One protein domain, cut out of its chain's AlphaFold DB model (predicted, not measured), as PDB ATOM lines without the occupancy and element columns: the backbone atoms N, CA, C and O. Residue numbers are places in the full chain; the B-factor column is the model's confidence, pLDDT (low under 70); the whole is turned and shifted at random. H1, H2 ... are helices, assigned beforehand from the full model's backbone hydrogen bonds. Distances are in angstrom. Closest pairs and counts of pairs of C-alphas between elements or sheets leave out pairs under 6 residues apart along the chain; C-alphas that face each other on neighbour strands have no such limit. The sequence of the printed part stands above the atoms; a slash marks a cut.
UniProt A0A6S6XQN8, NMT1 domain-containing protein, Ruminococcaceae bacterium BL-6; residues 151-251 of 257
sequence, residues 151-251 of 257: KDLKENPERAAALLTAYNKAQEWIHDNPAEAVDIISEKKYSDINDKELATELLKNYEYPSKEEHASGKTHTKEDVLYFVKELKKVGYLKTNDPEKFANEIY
ATOM      1  N   LYS A 151     265.456 133.924 235.617       62.69
ATOM      2  CA  LYS A 151     266.576 134.768 236.044       62.69
ATOM      3  C   LYS A 151     266.102 135.961 236.882       62.69
ATOM      4  O   LYS A 151     266.709 136.251 237.907       62.69
ATOM      5  N   ASP A 152     264.988 136.588 236.512       58.91
ATOM      6  CA  ASP A 152     264.479 137.777 237.208       58.91
ATOM      7  C   ASP A 152     264.003 137.469 238.640       58.91
ATOM      8  O   ASP A 152     264.031 138.350 239.506       58.91
ATOM      9  N   LEU A 153     263.603 136.216 238.906       61.91
ATOM     10  CA  LEU A 153     263.302 135.713 240.253       61.91
ATOM     11  C   LEU A 153     264.554 135.675 241.141       61.91
ATOM     12  O   LEU A 153     264.477 136.035 242.313       61.91
ATOM     13  N   LYS A 154     265.712 135.298 240.579       62.88
ATOM     14  CA  LYS A 154     266.998 135.288 241.300       62.88
ATOM     15  C   LYS A 154     267.487 136.700 241.619       62.88
ATOM     16  O   LYS A 154     268.133 136.897 242.641       62.88
ATOM     17  N   GLU A 155     267.186 137.666 240.753       67.62
ATOM     18  CA  GLU A 155     267.612 139.063 240.905       67.62
ATOM     19  C   GLU A 155     266.688 139.883 241.825       67.62
ATOM     20  O   GLU A 155     267.122 140.896 242.365       67.62
ATOM     21  N   ASN A 156     265.443 139.442 242.059       65.75
ATOM     22  CA  ASN A 156     264.476 140.120 242.941       65.75
ATOM     23  C   ASN A 156     263.838 139.176 243.987       65.75
ATOM     24  O   ASN A 156     262.605 139.098 244.085       65.75
ATOM     25  N   PRO A 157     264.643 138.466 244.795       65.31
ATOM     26  CA  PRO A 157     264.152 137.390 245.652       65.31
ATOM     27  C   PRO A 157     263.235 137.883 246.777       65.31
ATOM     28  O   PRO A 157     262.292 137.192 247.152       65.31
ATOM     29  N   GLU A 158     263.436 139.109 247.268       63.31
ATOM     30  CA  GLU A 158     262.600 139.683 248.331       63.31
ATOM     31  C   GLU A 158     261.151 139.917 247.891       63.31
ATOM     32  O   GLU A 158     260.226 139.760 248.687       63.31
ATOM     33  N   ARG A 159     260.934 140.258 246.614       59.94
ATOM     34  CA  ARG A 159     259.589 140.470 246.065       59.94
ATOM     35  C   ARG A 159     258.848 139.148 245.895       59.94
ATOM     36  O   ARG A 159     257.657 139.078 246.189       59.94
ATOM     37  N   ALA A 160     259.554 138.113 245.439       57.25
ATOM     38  CA  ALA A 160     259.018 136.759 245.371       57.25
ATOM     39  C   ALA A 160     258.687 136.228 246.777       57.25
ATOM     40  O   ALA A 160     257.597 135.700 246.973       57.25
ATOM     41  N   ALA A 161     259.565 136.460 247.762       62.66
ATOM     42  CA  ALA A 161     259.339 136.094 249.161       62.66
ATOM     43  C   ALA A 161     258.123 136.796 249.755       62.66
ATOM     44  O   ALA A 161     257.255 136.135 250.307       62.66
ATOM     45  N   ALA A 162     257.997 138.112 249.574       58.09
ATOM     46  CA  ALA A 162     256.845 138.854 250.078       58.09
ATOM     47  C   ALA A 162     255.514 138.347 249.495       58.09
ATOM     48  O   ALA A 162     254.534 138.212 250.229       58.09
ATOM     49  N   LEU A 163     255.478 138.043 248.193       53.22
ATOM     50  CA  LEU A 163     254.294 137.475 247.546       53.22
ATOM     51  C   LEU A 163     253.987 136.074 248.073       53.22
ATOM     52  O   LEU A 163     252.854 135.817 248.465       53.22
ATOM     53  N   LEU A 164     254.985 135.189 248.111       63.16
ATOM     54  CA  LEU A 164     254.805 133.825 248.599       63.16
ATOM     55  C   LEU A 164     254.346 133.807 250.063       63.16
ATOM     56  O   LEU A 164     253.386 133.120 250.388       63.16
ATOM     57  N   THR A 165     254.943 134.630 250.929       66.44
ATOM     58  CA  THR A 165     254.509 134.784 252.324       66.44
ATOM     59  C   THR A 165     253.068 135.287 252.428       66.44
ATOM     60  O   THR A 165     252.331 134.840 253.303       66.44
ATOM     61  N   ALA A 166     252.632 136.201 251.554       62.25
ATOM     62  CA  ALA A 166     251.242 136.659 251.542       62.25
ATOM     63  C   ALA A 166     250.267 135.533 251.154       62.25
ATOM     64  O   ALA A 166     249.225 135.390 251.790       62.25
ATOM     65  N   TYR A 167     250.622 134.713 250.161       61.69
ATOM     66  CA  TYR A 167     249.821 133.550 249.776       61.69
ATOM     67  C   TYR A 167     249.779 132.495 250.874       61.69
ATOM     68  O   TYR A 167     248.692 132.041 251.210       61.69
ATOM     69  N   ASN A 168     250.918 132.169 251.483       70.88
ATOM     70  CA  ASN A 168     250.962 131.200 252.571       70.88
ATOM     71  C   ASN A 168     250.073 131.638 253.736       70.88
ATOM     72  O   ASN A 168     249.218 130.870 254.153       70.88
ATOM     73  N   LYS A 169     250.170 132.903 254.168       75.06
ATOM     74  CA  LYS A 169     249.285 133.460 255.205       75.06
ATOM     75  C   LYS A 169     247.808 133.388 254.828       75.06
ATOM     76  O   LYS A 169     246.979 133.140 255.693       75.06
ATOM     77  N   ALA A 170     247.469 133.617 253.559       69.50
ATOM     78  CA  ALA A 170     246.093 133.491 253.093       69.50
ATOM     79  C   ALA A 170     245.616 132.032 253.127       69.50
ATOM     80  O   ALA A 170     244.505 131.777 253.567       69.50
ATOM     81  N   GLN A 171     246.447 131.080 252.699       72.19
ATOM     82  CA  GLN A 171     246.126 129.649 252.740       72.19
ATOM     83  C   GLN A 171     245.961 129.150 254.180       72.19
ATOM     84  O   GLN A 171     244.966 128.499 254.469       72.19
ATOM     85  N   GLU A 172     246.873 129.534 255.078       80.31
ATOM     86  CA  GLU A 172     246.807 129.242 256.517       80.31
ATOM     87  C   GLU A 172     245.530 129.818 257.135       80.31
ATOM     88  O   GLU A 172     244.801 129.133 257.844       80.31
ATOM     89  N   TRP A 173     245.206 131.072 256.814       84.94
ATOM     90  CA  TRP A 173     243.992 131.702 257.314       84.94
ATOM     91  C   TRP A 173     242.722 131.042 256.760       84.94
ATOM     92  O   TRP A 173     241.769 130.867 257.511       84.94
ATOM     93  N   ILE A 174     242.698 130.638 255.483       73.12
ATOM     94  CA  ILE A 174     241.565 129.907 254.886       73.12
ATOM     95  C   ILE A 174     241.408 128.524 255.527       73.12
ATOM     96  O   ILE A 174     240.275 128.110 255.765       73.12
ATOM     97  N   HIS A 175     242.515 127.832 255.817       80.00
ATOM     98  CA  HIS A 175     242.502 126.551 256.525       80.00
ATOM     99  C   HIS A 175     241.767 126.675 257.867       80.00
ATOM    100  O   HIS A 175     240.867 125.885 258.153       80.00
ATOM    101  N   ASP A 176     242.095 127.708 258.647       87.69
ATOM    102  CA  ASP A 176     241.498 127.945 259.966       87.69
ATOM    103  C   ASP A 176     240.086 128.565 259.896       87.69
ATOM    104  O   ASP A 176     239.271 128.360 260.797       87.69
ATOM    105  N   ASN A 177     239.776 129.323 258.836       88.62
ATOM    106  CA  ASN A 177     238.560 130.145 258.725       88.62
ATOM    107  C   ASN A 177     237.777 129.910 257.410       88.62
ATOM    108  O   ASN A 177     237.440 130.868 256.711       88.62
ATOM    109  N   PRO A 178     237.429 128.662 257.036       83.19
ATOM    110  CA  PRO A 178     236.841 128.370 255.725       83.19
ATOM    111  C   PRO A 178     235.444 128.977 255.526       83.19
ATOM    112  O   PRO A 178     235.109 129.382 254.417       83.19
ATOM    113  N   ALA A 179     234.634 129.083 256.587       90.88
ATOM    114  CA  ALA A 179     233.310 129.710 256.510       90.88
ATOM    115  C   ALA A 179     233.417 131.228 256.282       90.88
ATOM    116  O   ALA A 179     232.769 131.772 255.391       90.88
ATOM    117  N   GLU A 180     234.304 131.900 257.023       89.69
ATOM    118  CA  GLU A 180     234.551 133.337 256.855       89.69
ATOM    119  C   GLU A 180     235.173 133.636 255.481       89.69
ATOM    120  O   GLU A 180     234.835 134.630 254.841       89.69
ATOM    121  N   ALA A 181     236.030 132.747 254.971       75.81
ATOM    122  CA  ALA A 181     236.550 132.850 253.612       75.81
ATOM    123  C   ALA A 181     235.423 132.818 252.562       75.81
ATOM    124  O   ALA A 181     235.416 133.649 251.652       75.81
ATOM    125  N   VAL A 182     234.451 131.909 252.702       77.88
ATOM    126  CA  VAL A 182     233.266 131.845 251.828       77.88
ATOM    127  C   VAL A 182     232.420 133.114 251.928       77.88
ATOM    128  O   VAL A 182     231.999 133.642 250.894       77.88
ATOM    129  N   ASP A 183     232.222 133.648 253.135       84.44
ATOM    130  CA  ASP A 183     231.512 134.913 253.341       84.44
ATOM    131  C   ASP A 183     232.198 136.069 252.608       84.44
ATOM    132  O   ASP A 183     231.551 136.772 251.830       84.44
ATOM    133  N   ILE A 184     233.520 136.212 252.755       70.69
ATOM    134  CA  ILE A 184     234.300 137.243 252.057       70.69
ATOM    135  C   ILE A 184     234.186 137.085 250.535       70.69
ATOM    136  O   ILE A 184     233.976 138.080 249.833       70.69
ATOM    137  N   ILE A 185     234.329 135.862 250.009       72.06
ATOM    138  CA  ILE A 185     234.259 135.584 248.563       72.06
ATOM    139  C   ILE A 185     232.886 135.971 248.000       72.06
ATOM    140  O   ILE A 185     232.819 136.630 246.957       72.06
ATOM    141  N   SER A 186     231.814 135.606 248.708       73.38
ATOM    142  CA  SER A 186     230.429 135.898 248.334       73.38
ATOM    143  C   SER A 186     230.119 137.402 248.420       73.38
ATOM    144  O   SER A 186     229.705 138.012 247.435       73.38
ATOM    145  N   GLU A 187     230.394 138.052 249.557       78.81
ATOM    146  CA  GLU A 187     230.057 139.465 249.795       78.81
ATOM    147  C   GLU A 187     230.817 140.429 248.883       78.81
ATOM    148  O   GLU A 187     230.272 141.439 248.421       78.81
ATOM    149  N   LYS A 188     232.089 140.125 248.601       71.94
ATOM    150  CA  LYS A 188     232.916 140.908 247.672       71.94
ATOM    151  C   LYS A 188     232.632 140.583 246.210       71.94
ATOM    152  O   LYS A 188     233.202 141.248 245.344       71.94
ATOM    153  N   LYS A 189     231.753 139.613 245.936       74.38
ATOM    154  CA  LYS A 189     231.396 139.148 244.591       74.38
ATOM    155  C   LYS A 189     232.617 138.685 243.793       74.38
ATOM    156  O   LYS A 189     232.744 138.979 242.607       74.38
ATOM    157  N   TYR A 190     233.539 137.988 244.459       56.94
ATOM    158  CA  TYR A 190     234.652 137.317 243.783       56.94
ATOM    159  C   TYR A 190     234.203 136.017 243.106       56.94
ATOM    160  O   TYR A 190     234.826 135.576 242.143       56.94
ATOM    161  N   SER A 191     233.122 135.404 243.590       61.56
ATOM    162  CA  SER A 191     232.412 134.298 242.942       61.56
ATOM    163  C   SER A 191     230.936 134.355 243.332       61.56
ATOM    164  O   SER A 191     230.622 134.777 244.447       61.56
ATOM    165  N   ASP A 192     230.042 133.939 242.433       74.00
ATOM    166  CA  ASP A 192     228.618 133.804 242.753       74.00
ATOM    167  C   ASP A 192     228.409 132.533 243.586       74.00
ATOM    168  O   ASP A 192     228.462 131.411 243.087       74.00
ATOM    169  N   ILE A 193     228.237 132.718 244.896       70.94
ATOM    170  CA  ILE A 193     228.017 131.635 245.859       70.94
ATOM    171  C   ILE A 193     226.582 131.732 246.366       70.94
ATOM    172  O   ILE A 193     226.254 132.643 247.128       70.94
ATOM    173  N   ASN A 194     225.756 130.768 245.957       80.81
ATOM    174  CA  ASN A 194     224.343 130.672 246.335       80.81
ATOM    175  C   ASN A 194     224.093 129.708 247.513       80.81
ATOM    176  O   ASN A 194     223.072 129.826 248.185       80.81
ATOM    177  N   ASP A 195     225.020 128.779 247.769       87.06
ATOM    178  CA  ASP A 195     224.980 127.804 248.868       87.06
ATOM    179  C   ASP A 195     226.300 127.898 249.650       87.06
ATOM    180  O   ASP A 195     227.356 127.450 249.189       87.06
ATOM    181  N   LYS A 196     226.258 128.584 250.798       86.06
ATOM    182  CA  LYS A 196     227.458 128.892 251.591       86.06
ATOM    183  C   LYS A 196     227.931 127.683 252.387       86.06
ATOM    184  O   LYS A 196     229.137 127.515 252.577       86.06
ATOM    185  N   GLU A 197     227.009 126.840 252.834       90.38
ATOM    186  CA  GLU A 197     227.298 125.608 253.554       90.38
ATOM    187  C   GLU A 197     228.081 124.638 252.663       90.38
ATOM    188  O   GLU A 197     229.168 124.197 253.050       90.38
ATOM    189  N   LEU A 198     227.597 124.393 251.440       80.94
ATOM    190  CA  LEU A 198     228.288 123.556 250.461       80.94
ATOM    191  C   LEU A 198     229.637 124.161 250.056       80.94
ATOM    192  O   LEU A 198     230.643 123.455 250.018       80.94
ATOM    193  N   ALA A 199     229.694 125.469 249.790       70.75
ATOM    194  CA  ALA A 199     230.954 126.135 249.457       70.75
ATOM    195  C   ALA A 199     231.988 126.014 250.590       70.75
ATOM    196  O   ALA A 199     233.174 125.820 250.326       70.75
ATOM    197  N   THR A 200     231.543 126.065 251.848       80.44
ATOM    198  CA  THR A 200     232.410 125.889 253.021       80.44
ATOM    199  C   THR A 200     232.936 124.460 253.112       80.44
ATOM    200  O   THR A 200     234.111 124.258 253.419       80.44
ATOM    201  N   GLU A 201     232.095 123.460 252.843       77.56
ATOM    202  CA  GLU A 201     232.516 122.056 252.792       77.56
ATOM    203  C   GLU A 201     233.536 121.813 251.670       77.56
ATOM    204  O   GLU A 201     234.580 121.202 251.902       77.56
ATOM    205  N   LEU A 202     233.297 122.371 250.479       71.62
ATOM    206  CA  LEU A 202     234.236 122.298 249.360       71.62
ATOM    207  C   LEU A 202     235.584 122.943 249.696       71.62
ATOM    208  O   LEU A 202     236.625 122.376 249.374       71.62
ATOM    209  N   LEU A 203     235.580 124.097 250.370       71.00
ATOM    210  CA  LEU A 203     236.811 124.794 250.745       71.00
ATOM    211  C   LEU A 203     237.629 124.012 251.784       71.00
ATOM    212  O   LEU A 203     238.856 124.003 251.705       71.00
ATOM    213  N   LYS A 204     236.961 123.302 252.705       75.19
ATOM    214  CA  LYS A 204     237.602 122.368 253.649       75.19
ATOM    215  C   LYS A 204     238.222 121.170 252.927       75.19
ATOM    216  O   LYS A 204     239.367 120.827 253.199       75.19
ATOM    217  N   ASN A 205     237.501 120.586 251.970       69.50
ATOM    218  CA  ASN A 205     237.971 119.441 251.178       69.50
ATOM    219  C   ASN A 205     239.092 119.801 250.191       69.50
ATOM    220  O   ASN A 205     239.763 118.913 249.675       69.50
ATOM    221  N   TYR A 206     239.300 121.092 249.914       65.69
ATOM    222  CA  TYR A 206     240.412 121.566 249.090       65.69
ATOM    223  C   TYR A 206     241.768 121.509 249.817       65.69
ATOM    224  O   TYR A 206     242.798 121.722 249.179       65.69
ATOM    225  N   GLU A 207     241.767 121.240 251.131       72.50
ATOM    226  CA  GLU A 207     242.959 121.009 251.960       72.50
ATOM    227  C   GLU A 207     244.032 122.098 251.789       72.50
ATOM    228  O   GLU A 207     245.192 121.843 251.458       72.50
ATOM    229  N   TYR A 208     243.647 123.364 252.000       73.31
ATOM    230  CA  TYR A 208     244.635 124.441 252.091       73.31
ATOM    231  C   TYR A 208     245.640 124.133 253.214       73.31
ATOM    232  O   TYR A 208     245.201 123.755 254.297       73.31
ATOM    233  N   PRO A 209     246.960 124.307 253.001       73.69
ATOM    234  CA  PRO A 209     247.942 124.001 254.033       73.69
ATOM    235  C   PRO A 209     247.767 124.875 255.280       73.69
ATOM    236  O   PRO A 209     247.650 126.099 255.178       73.69
ATOM    237  N   SER A 210     247.814 124.237 256.445       82.00
ATOM    238  CA  SER A 210     247.930 124.870 257.758       82.00
ATOM    239  C   SER A 210     249.310 125.499 257.970       82.00
ATOM    240  O   SER A 210     250.280 125.255 257.236       82.00
ATOM    241  N   LYS A 211     249.427 126.291 259.037       82.00
ATOM    242  CA  LYS A 211     250.697 126.907 259.432       82.00
ATOM    243  C   LYS A 211     251.729 125.855 259.819       82.00
ATOM    244  O   LYS A 211     252.902 125.988 259.471       82.00
ATOM    245  N   GLU A 212     251.306 124.799 260.506       81.81
ATOM    246  CA  GLU A 212     252.145 123.659 260.860       81.81
ATOM    247  C   GLU A 212     252.639 122.925 259.611       81.81
ATOM    248  O   GLU A 212     253.809 122.552 259.550       81.81
ATOM    249  N   GLU A 213     251.795 122.753 258.590       74.12
ATOM    250  CA  GLU A 213     252.180 122.107 257.332       74.12
ATOM    251  C   GLU A 213     253.195 122.940 256.546       74.12
ATOM    252  O   GLU A 213     254.223 122.393 256.133       74.12
ATOM    253  N   HIS A 214     252.997 124.257 256.429       71.81
ATOM    254  CA  HIS A 214     254.014 125.142 255.851       71.81
ATOM    255  C   HIS A 214     255.314 125.151 256.670       71.81
ATOM    256  O   HIS A 214     256.400 125.067 256.095       71.81
ATOM    257  N   ALA A 215     255.227 125.213 258.003       73.12
ATOM    258  CA  ALA A 215     256.395 125.223 258.887       73.12
ATOM    259  C   ALA A 215     257.143 123.884 258.901       73.12
ATOM    260  O   ALA A 215     258.354 123.852 259.120       73.12
ATOM    261  N   SER A 216     256.443 122.776 258.647       70.12
ATOM    262  CA  SER A 216     257.040 121.442 258.607       70.12
ATOM    263  C   SER A 216     257.981 121.235 257.420       70.12
ATOM    264  O   SER A 216     258.719 120.249 257.404       70.12
ATOM    265  N   GLY A 217     257.947 122.123 256.415       59.00
ATOM    266  CA  GLY A 217     258.731 121.981 255.188       59.00
ATOM    267  C   GLY A 217     258.365 120.736 254.372       59.00
ATOM    268  O   GLY A 217     259.097 120.372 253.458       59.00
ATOM    269  N   LYS A 218     257.241 120.074 254.686       54.16
ATOM    270  CA  LYS A 218     256.755 118.875 253.985       54.16
ATOM    271  C   LYS A 218     256.197 119.166 252.594       54.16
ATOM    272  O   LYS A 218     255.802 118.237 251.898       54.16
ATOM    273  N   THR A 219     256.156 120.423 252.156       59.56
ATOM    274  CA  THR A 219     255.894 120.715 250.748       59.56
ATOM    275  C   THR A 219     257.098 120.258 249.940       59.56
ATOM    276  O   THR A 219     258.113 120.948 249.863       59.56
ATOM    277  N   HIS A 220     256.966 119.086 249.330       65.94
ATOM    278  CA  HIS A 220     257.974 118.428 248.505       65.94
ATOM    279  C   HIS A 220     258.180 119.120 247.153       65.94
ATOM    280  O   HIS A 220     258.481 118.481 246.161       65.94
ATOM    281  N   THR A 221     258.015 120.443 247.065       67.88
ATOM    282  CA  THR A 221     257.964 121.160 245.787       67.88
ATOM    283  C   THR A 221     259.255 121.005 244.988       67.88
ATOM    284  O   THR A 221     259.210 120.911 243.764       67.88
ATOM    285  N   LYS A 222     260.416 120.950 245.654       69.12
ATOM    286  CA  LYS A 222     261.693 120.700 244.974       69.12
ATOM    287  C   LYS A 222     261.761 119.272 244.443       69.12
ATOM    288  O   LYS A 222     262.179 119.054 243.306       69.12
ATOM    289  N   GLU A 223     261.372 118.311 245.273       70.69
ATOM    290  CA  GLU A 223     261.349 116.889 244.951       70.69
ATOM    291  C   GLU A 223     260.332 116.587 243.844       70.69
ATOM    292  O   GLU A 223     260.657 115.840 242.928       70.69
ATOM    293  N   ASP A 224     259.169 117.238 243.858       67.44
ATOM    294  CA  ASP A 224     258.114 117.170 242.848       67.44
ATOM    295  C   ASP A 224     258.602 117.762 241.528       67.44
ATOM    296  O   ASP A 224     258.479 117.128 240.484       67.44
ATOM    297  N   VAL A 225     259.228 118.947 241.549       67.25
ATOM    298  CA  VAL A 225     259.834 119.536 240.344       67.25
ATOM    299  C   VAL A 225     260.888 118.595 239.766       67.25
ATOM    300  O   VAL A 225     260.901 118.362 238.557       67.25
ATOM    301  N   LEU A 226     261.747 118.007 240.602       74.81
ATOM    302  CA  LEU A 226     262.742 117.042 240.144       74.81
ATOM    303  C   LEU A 226     262.099 115.761 239.594       74.81
ATOM    304  O   LEU A 226     262.527 115.268 238.549       74.81
ATOM    305  N   TYR A 227     261.085 115.231 240.277       74.38
ATOM    306  CA  TYR A 227     260.311 114.069 239.853       74.38
ATOM    307  C   TYR A 227     259.687 114.320 238.481       74.38
ATOM    308  O   TYR A 227     259.979 113.588 237.536       74.38
ATOM    309  N   PHE A 228     258.939 115.415 238.320       71.00
ATOM    310  CA  PHE A 228     258.321 115.773 237.049       71.00
ATOM    311  C   PHE A 228     259.360 116.016 235.960       71.00
ATOM    312  O   PHE A 228     259.178 115.523 234.855       71.00
ATOM    313  N   VAL A 229     260.480 116.690 236.238       70.38
ATOM    314  CA  VAL A 229     261.559 116.869 235.251       70.38
ATOM    315  C   VAL A 229     262.150 115.523 234.805       70.38
ATOM    316  O   VAL A 229     262.410 115.334 233.612       70.38
ATOM    317  N   LYS A 230     262.333 114.567 235.726       74.88
ATOM    318  CA  LYS A 230     262.809 113.209 235.414       74.88
ATOM    319  C   LYS A 230     261.783 112.422 234.595       74.88
ATOM    320  O   LYS A 230     262.153 111.866 233.561       74.88
ATOM    321  N   GLU A 231     260.512 112.414 234.991       73.38
ATOM    322  CA  GLU A 231     259.447 111.727 234.247       73.38
ATOM    323  C   GLU A 231     259.240 112.343 232.857       73.38
ATOM    324  O   GLU A 231     259.209 111.633 231.852       73.38
ATOM    325  N   LEU A 232     259.242 113.673 232.765       67.19
ATOM    326  CA  LEU A 232     259.162 114.412 231.509       67.19
ATOM    327  C   LEU A 232     260.326 114.127 230.561       67.19
ATOM    328  O   LEU A 232     260.146 114.104 229.341       67.19
ATOM    329  N   LYS A 233     261.533 113.913 231.095       74.12
ATOM    330  CA  LYS A 233     262.677 113.474 230.295       74.12
ATOM    331  C   LYS A 233     262.484 112.042 229.792       74.12
ATOM    332  O   LYS A 233     262.755 111.791 228.619       74.12
ATOM    333  N   LYS A 234     262.017 111.115 230.642       77.19
ATOM    334  CA  LYS A 234     261.779 109.706 230.264       77.19
ATOM    335  C   LYS A 234     260.789 109.583 229.107       77.19
ATOM    336  O   LYS A 234     261.022 108.790 228.202       77.19
ATOM    337  N   VAL A 235     259.734 110.399 229.103       71.25
ATOM    338  CA  VAL A 235     258.726 110.416 228.026       71.25
ATOM    339  C   VAL A 235     259.130 111.272 226.817       71.25
ATOM    340  O   VAL A 235     258.333 111.479 225.910       71.25
ATOM    341  N   GLY A 236     260.365 111.788 226.785       71.06
ATOM    342  CA  GLY A 236     260.913 112.543 225.652       71.06
ATOM    343  C   GLY A 236     260.409 113.983 225.519       71.06
ATOM    344  O   GLY A 236     260.790 114.676 224.574       71.06
ATOM    345  N   TYR A 237     259.595 114.457 226.463       64.81
ATOM    346  CA  TYR A 237     259.039 115.808 226.445       64.81
ATOM    347  C   TYR A 237     260.107 116.866 226.767       64.81
ATOM    348  O   TYR A 237     260.234 117.871 226.065       64.81
ATOM    349  N   LEU A 238     260.938 116.626 227.788       62.78
ATOM    350  CA  LEU A 238     262.100 117.470 228.065       62.78
ATOM    351  C   LEU A 238     263.345 116.942 227.349       62.78
ATOM    352  O   LEU A 238     263.731 115.782 227.479       62.78
ATOM    353  N   LYS A 239     264.041 117.835 226.641       83.75
ATOM    354  CA  LYS A 239     265.282 117.507 225.922       83.75
ATOM    355  C   LYS A 239     266.543 117.618 226.779       83.75
ATOM    356  O   LYS A 239     267.609 117.256 226.294       83.75
ATOM    357  N   THR A 240     266.443 118.085 228.030       78.44
ATOM    358  CA  THR A 240     267.609 118.259 228.916       78.44
ATOM    359  C   THR A 240     268.438 116.975 229.012       78.44
ATOM    360  O   THR A 240     267.887 115.881 229.123       78.44
ATOM    361  N   ASN A 241     269.762 117.094 228.935       88.06
ATOM    362  CA  ASN A 241     270.683 115.967 229.133       88.06
ATOM    363  C   ASN A 241     271.047 115.776 230.610       88.06
ATOM    364  O   ASN A 241     271.632 114.761 230.967       88.06
ATOM    365  N   ASP A 242     270.665 116.737 231.453       89.19
ATOM    366  CA  ASP A 242     270.896 116.736 232.891       89.19
ATOM    367  C   ASP A 242     269.605 117.198 233.600       89.19
ATOM    368  O   ASP A 242     269.369 118.401 233.776       89.19
ATOM    369  N   PRO A 243     268.699 116.252 233.919       77.38
ATOM    370  CA  PRO A 243     267.440 116.533 234.608       77.38
ATOM    371  C   PRO A 243     267.638 117.195 235.976       77.38
ATOM    372  O   PRO A 243     266.839 118.040 236.364       77.38
ATOM    373  N   GLU A 244     268.709 116.852 236.694       85.12
ATOM    374  CA  GLU A 244     268.981 117.396 238.027       85.12
ATOM    375  C   GLU A 244     269.432 118.848 237.947       85.12
ATOM    376  O   GLU A 244     268.900 119.707 238.655       85.12
ATOM    377  N   LYS A 245     270.352 119.159 237.031       80.88
ATOM    378  CA  LYS A 245     270.739 120.543 236.758       80.88
ATOM    379  C   LYS A 245     269.550 121.377 236.290       80.88
ATOM    380  O   LYS A 245     269.353 122.472 236.805       80.88
ATOM    381  N   PHE A 246     268.736 120.860 235.369       73.44
ATOM    382  CA  PHE A 246     267.573 121.589 234.857       73.44
ATOM    383  C   PHE A 246     266.522 121.849 235.945       73.44
ATOM    384  O   PHE A 246     266.051 122.976 236.072       73.44
ATOM    385  N   ALA A 247     266.208 120.852 236.780       69.75
ATOM    386  CA  ALA A 247     265.317 121.028 237.926       69.75
ATOM    387  C   ALA A 247     265.833 122.115 238.886       69.75
ATOM    388  O   ALA A 247     265.067 122.985 239.290       69.75
ATOM    389  N   ASN A 248     267.138 122.133 239.182       73.06
ATOM    390  CA  ASN A 248     267.764 123.172 240.011       73.06
ATOM    391  C   ASN A 248     267.801 124.563 239.343       73.06
ATOM    392  O   ASN A 248     267.914 125.574 240.032       73.06
ATOM    393  N   GLU A 249     267.749 124.643 238.012       70.44
ATOM    394  CA  GLU A 249     267.678 125.918 237.290       70.44
ATOM    395  C   GLU A 249     266.279 126.541 237.350       70.44
ATOM    396  O   GLU A 249     266.180 127.765 237.483       70.44
ATOM    397  N   ILE A 250     265.229 125.716 237.248       63.03
ATOM    398  CA  ILE A 250     263.827 126.164 237.198       63.03
ATOM    399  C   ILE A 250     263.168 126.250 238.576       63.03
ATOM    400  O   ILE A 250     262.209 127.002 238.745       63.03
ATOM    401  N   TYR A 251     263.671 125.500 239.557       67.38
ATOM    402  CA  TYR A 251     263.241 125.603 240.942       67.38
ATOM    403  C   TYR A 251     264.052 126.679 241.662       67.38
ATOM    404  O   TYR A 251     265.283 126.685 241.633       67.38
TER     405      TYR A 251
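This is residues 151 to 251 of the 257 residues of the protein "NMT1 domain-containing protein" of Ruminococcaceae bacterium BL-6 (UniProt A0A6S6XQN8). Picture a loose, elongated arrangement of two small helix pairs far from each other, H3 with H4 at one end and H6 with H7 at the other. The long helix H2 reaches from the short H1 toward the H3 and H4 pair, while the later stretch through H5 comes back past H2 and runs on to H6. The printed part has 101 residues with seven named helices, H1 to H7 in order along the chain, and no named strand; the class is all helix. The whole is loose, with a radius of gyration of the C-alphas of 18.3 A, and spans 51 by 33 by 27 A.

Start with H1, residues 151 to 155, which is close to but not clearly touching H2, residues 157 to 176; their closest C-alphas, of Leu 153 and Ala 160, are 6.8 A apart. Past Asn 177 comes H3, residues 178 to 187, about perpendicular to H2 at 75 degrees and close but not clearly touching, with the closest C-alphas, of Ile 174 and Ala 181, 6.0 A apart. H4, residues 196 to 205, touches H3 at a steep tilt of 49 degrees, opposite ways; look at the C-alphas of Ala 179 and Thr 200, the closest, 5.3 A apart. H5, residues 211 to 215, only just touches H2, with 3 pairs of C-alphas within 8 A and with residues 168 to 172 of H2 alone; the closest C-alphas, of Glu 172 and Lys 211, are 5.4 A apart. H6, residues 221 to 234, and H7, residues 243 to 250, touch at a steep tilt of 51 degrees, opposite ways, with the closest C-alphas, of Leu 226 and Ala 247, 5.2 A apart. H6 and H7 are both apart from H1, H2, H3, H4 and H5. In each of the seven helices, every O i to N i+4 pair is within hydrogen-bond range.

Find C-alpha 151 at (266.576, 134.768, 236.044), where H1 begins. H2 runs 28.4 A from C-alpha 157 at (264.152, 137.390, 245.652) to C-alpha 176 at (241.498, 127.945, 259.966). From first to last C-alpha, H3 measures 14.3 A, H4 14.1 A, H6 19.7 A and H7 10.6 A; H1 and H5 have five residues each. H7 ends at C-alpha 250, at (263.827, 126.164, 237.198).

The two C-alphas farthest apart, of Asn 194 and Asn 241, are 51.6 A apart. The printed part has no cut, and no link is long. Residues 154 to 159, of which 157 to 159 belong to H2, and residues 162 to 167 of H2 stand free. The mean pLDDT of the printed part is 72.4; 36 residues are under 70, among them residues 151 to 167 and 217 to 222.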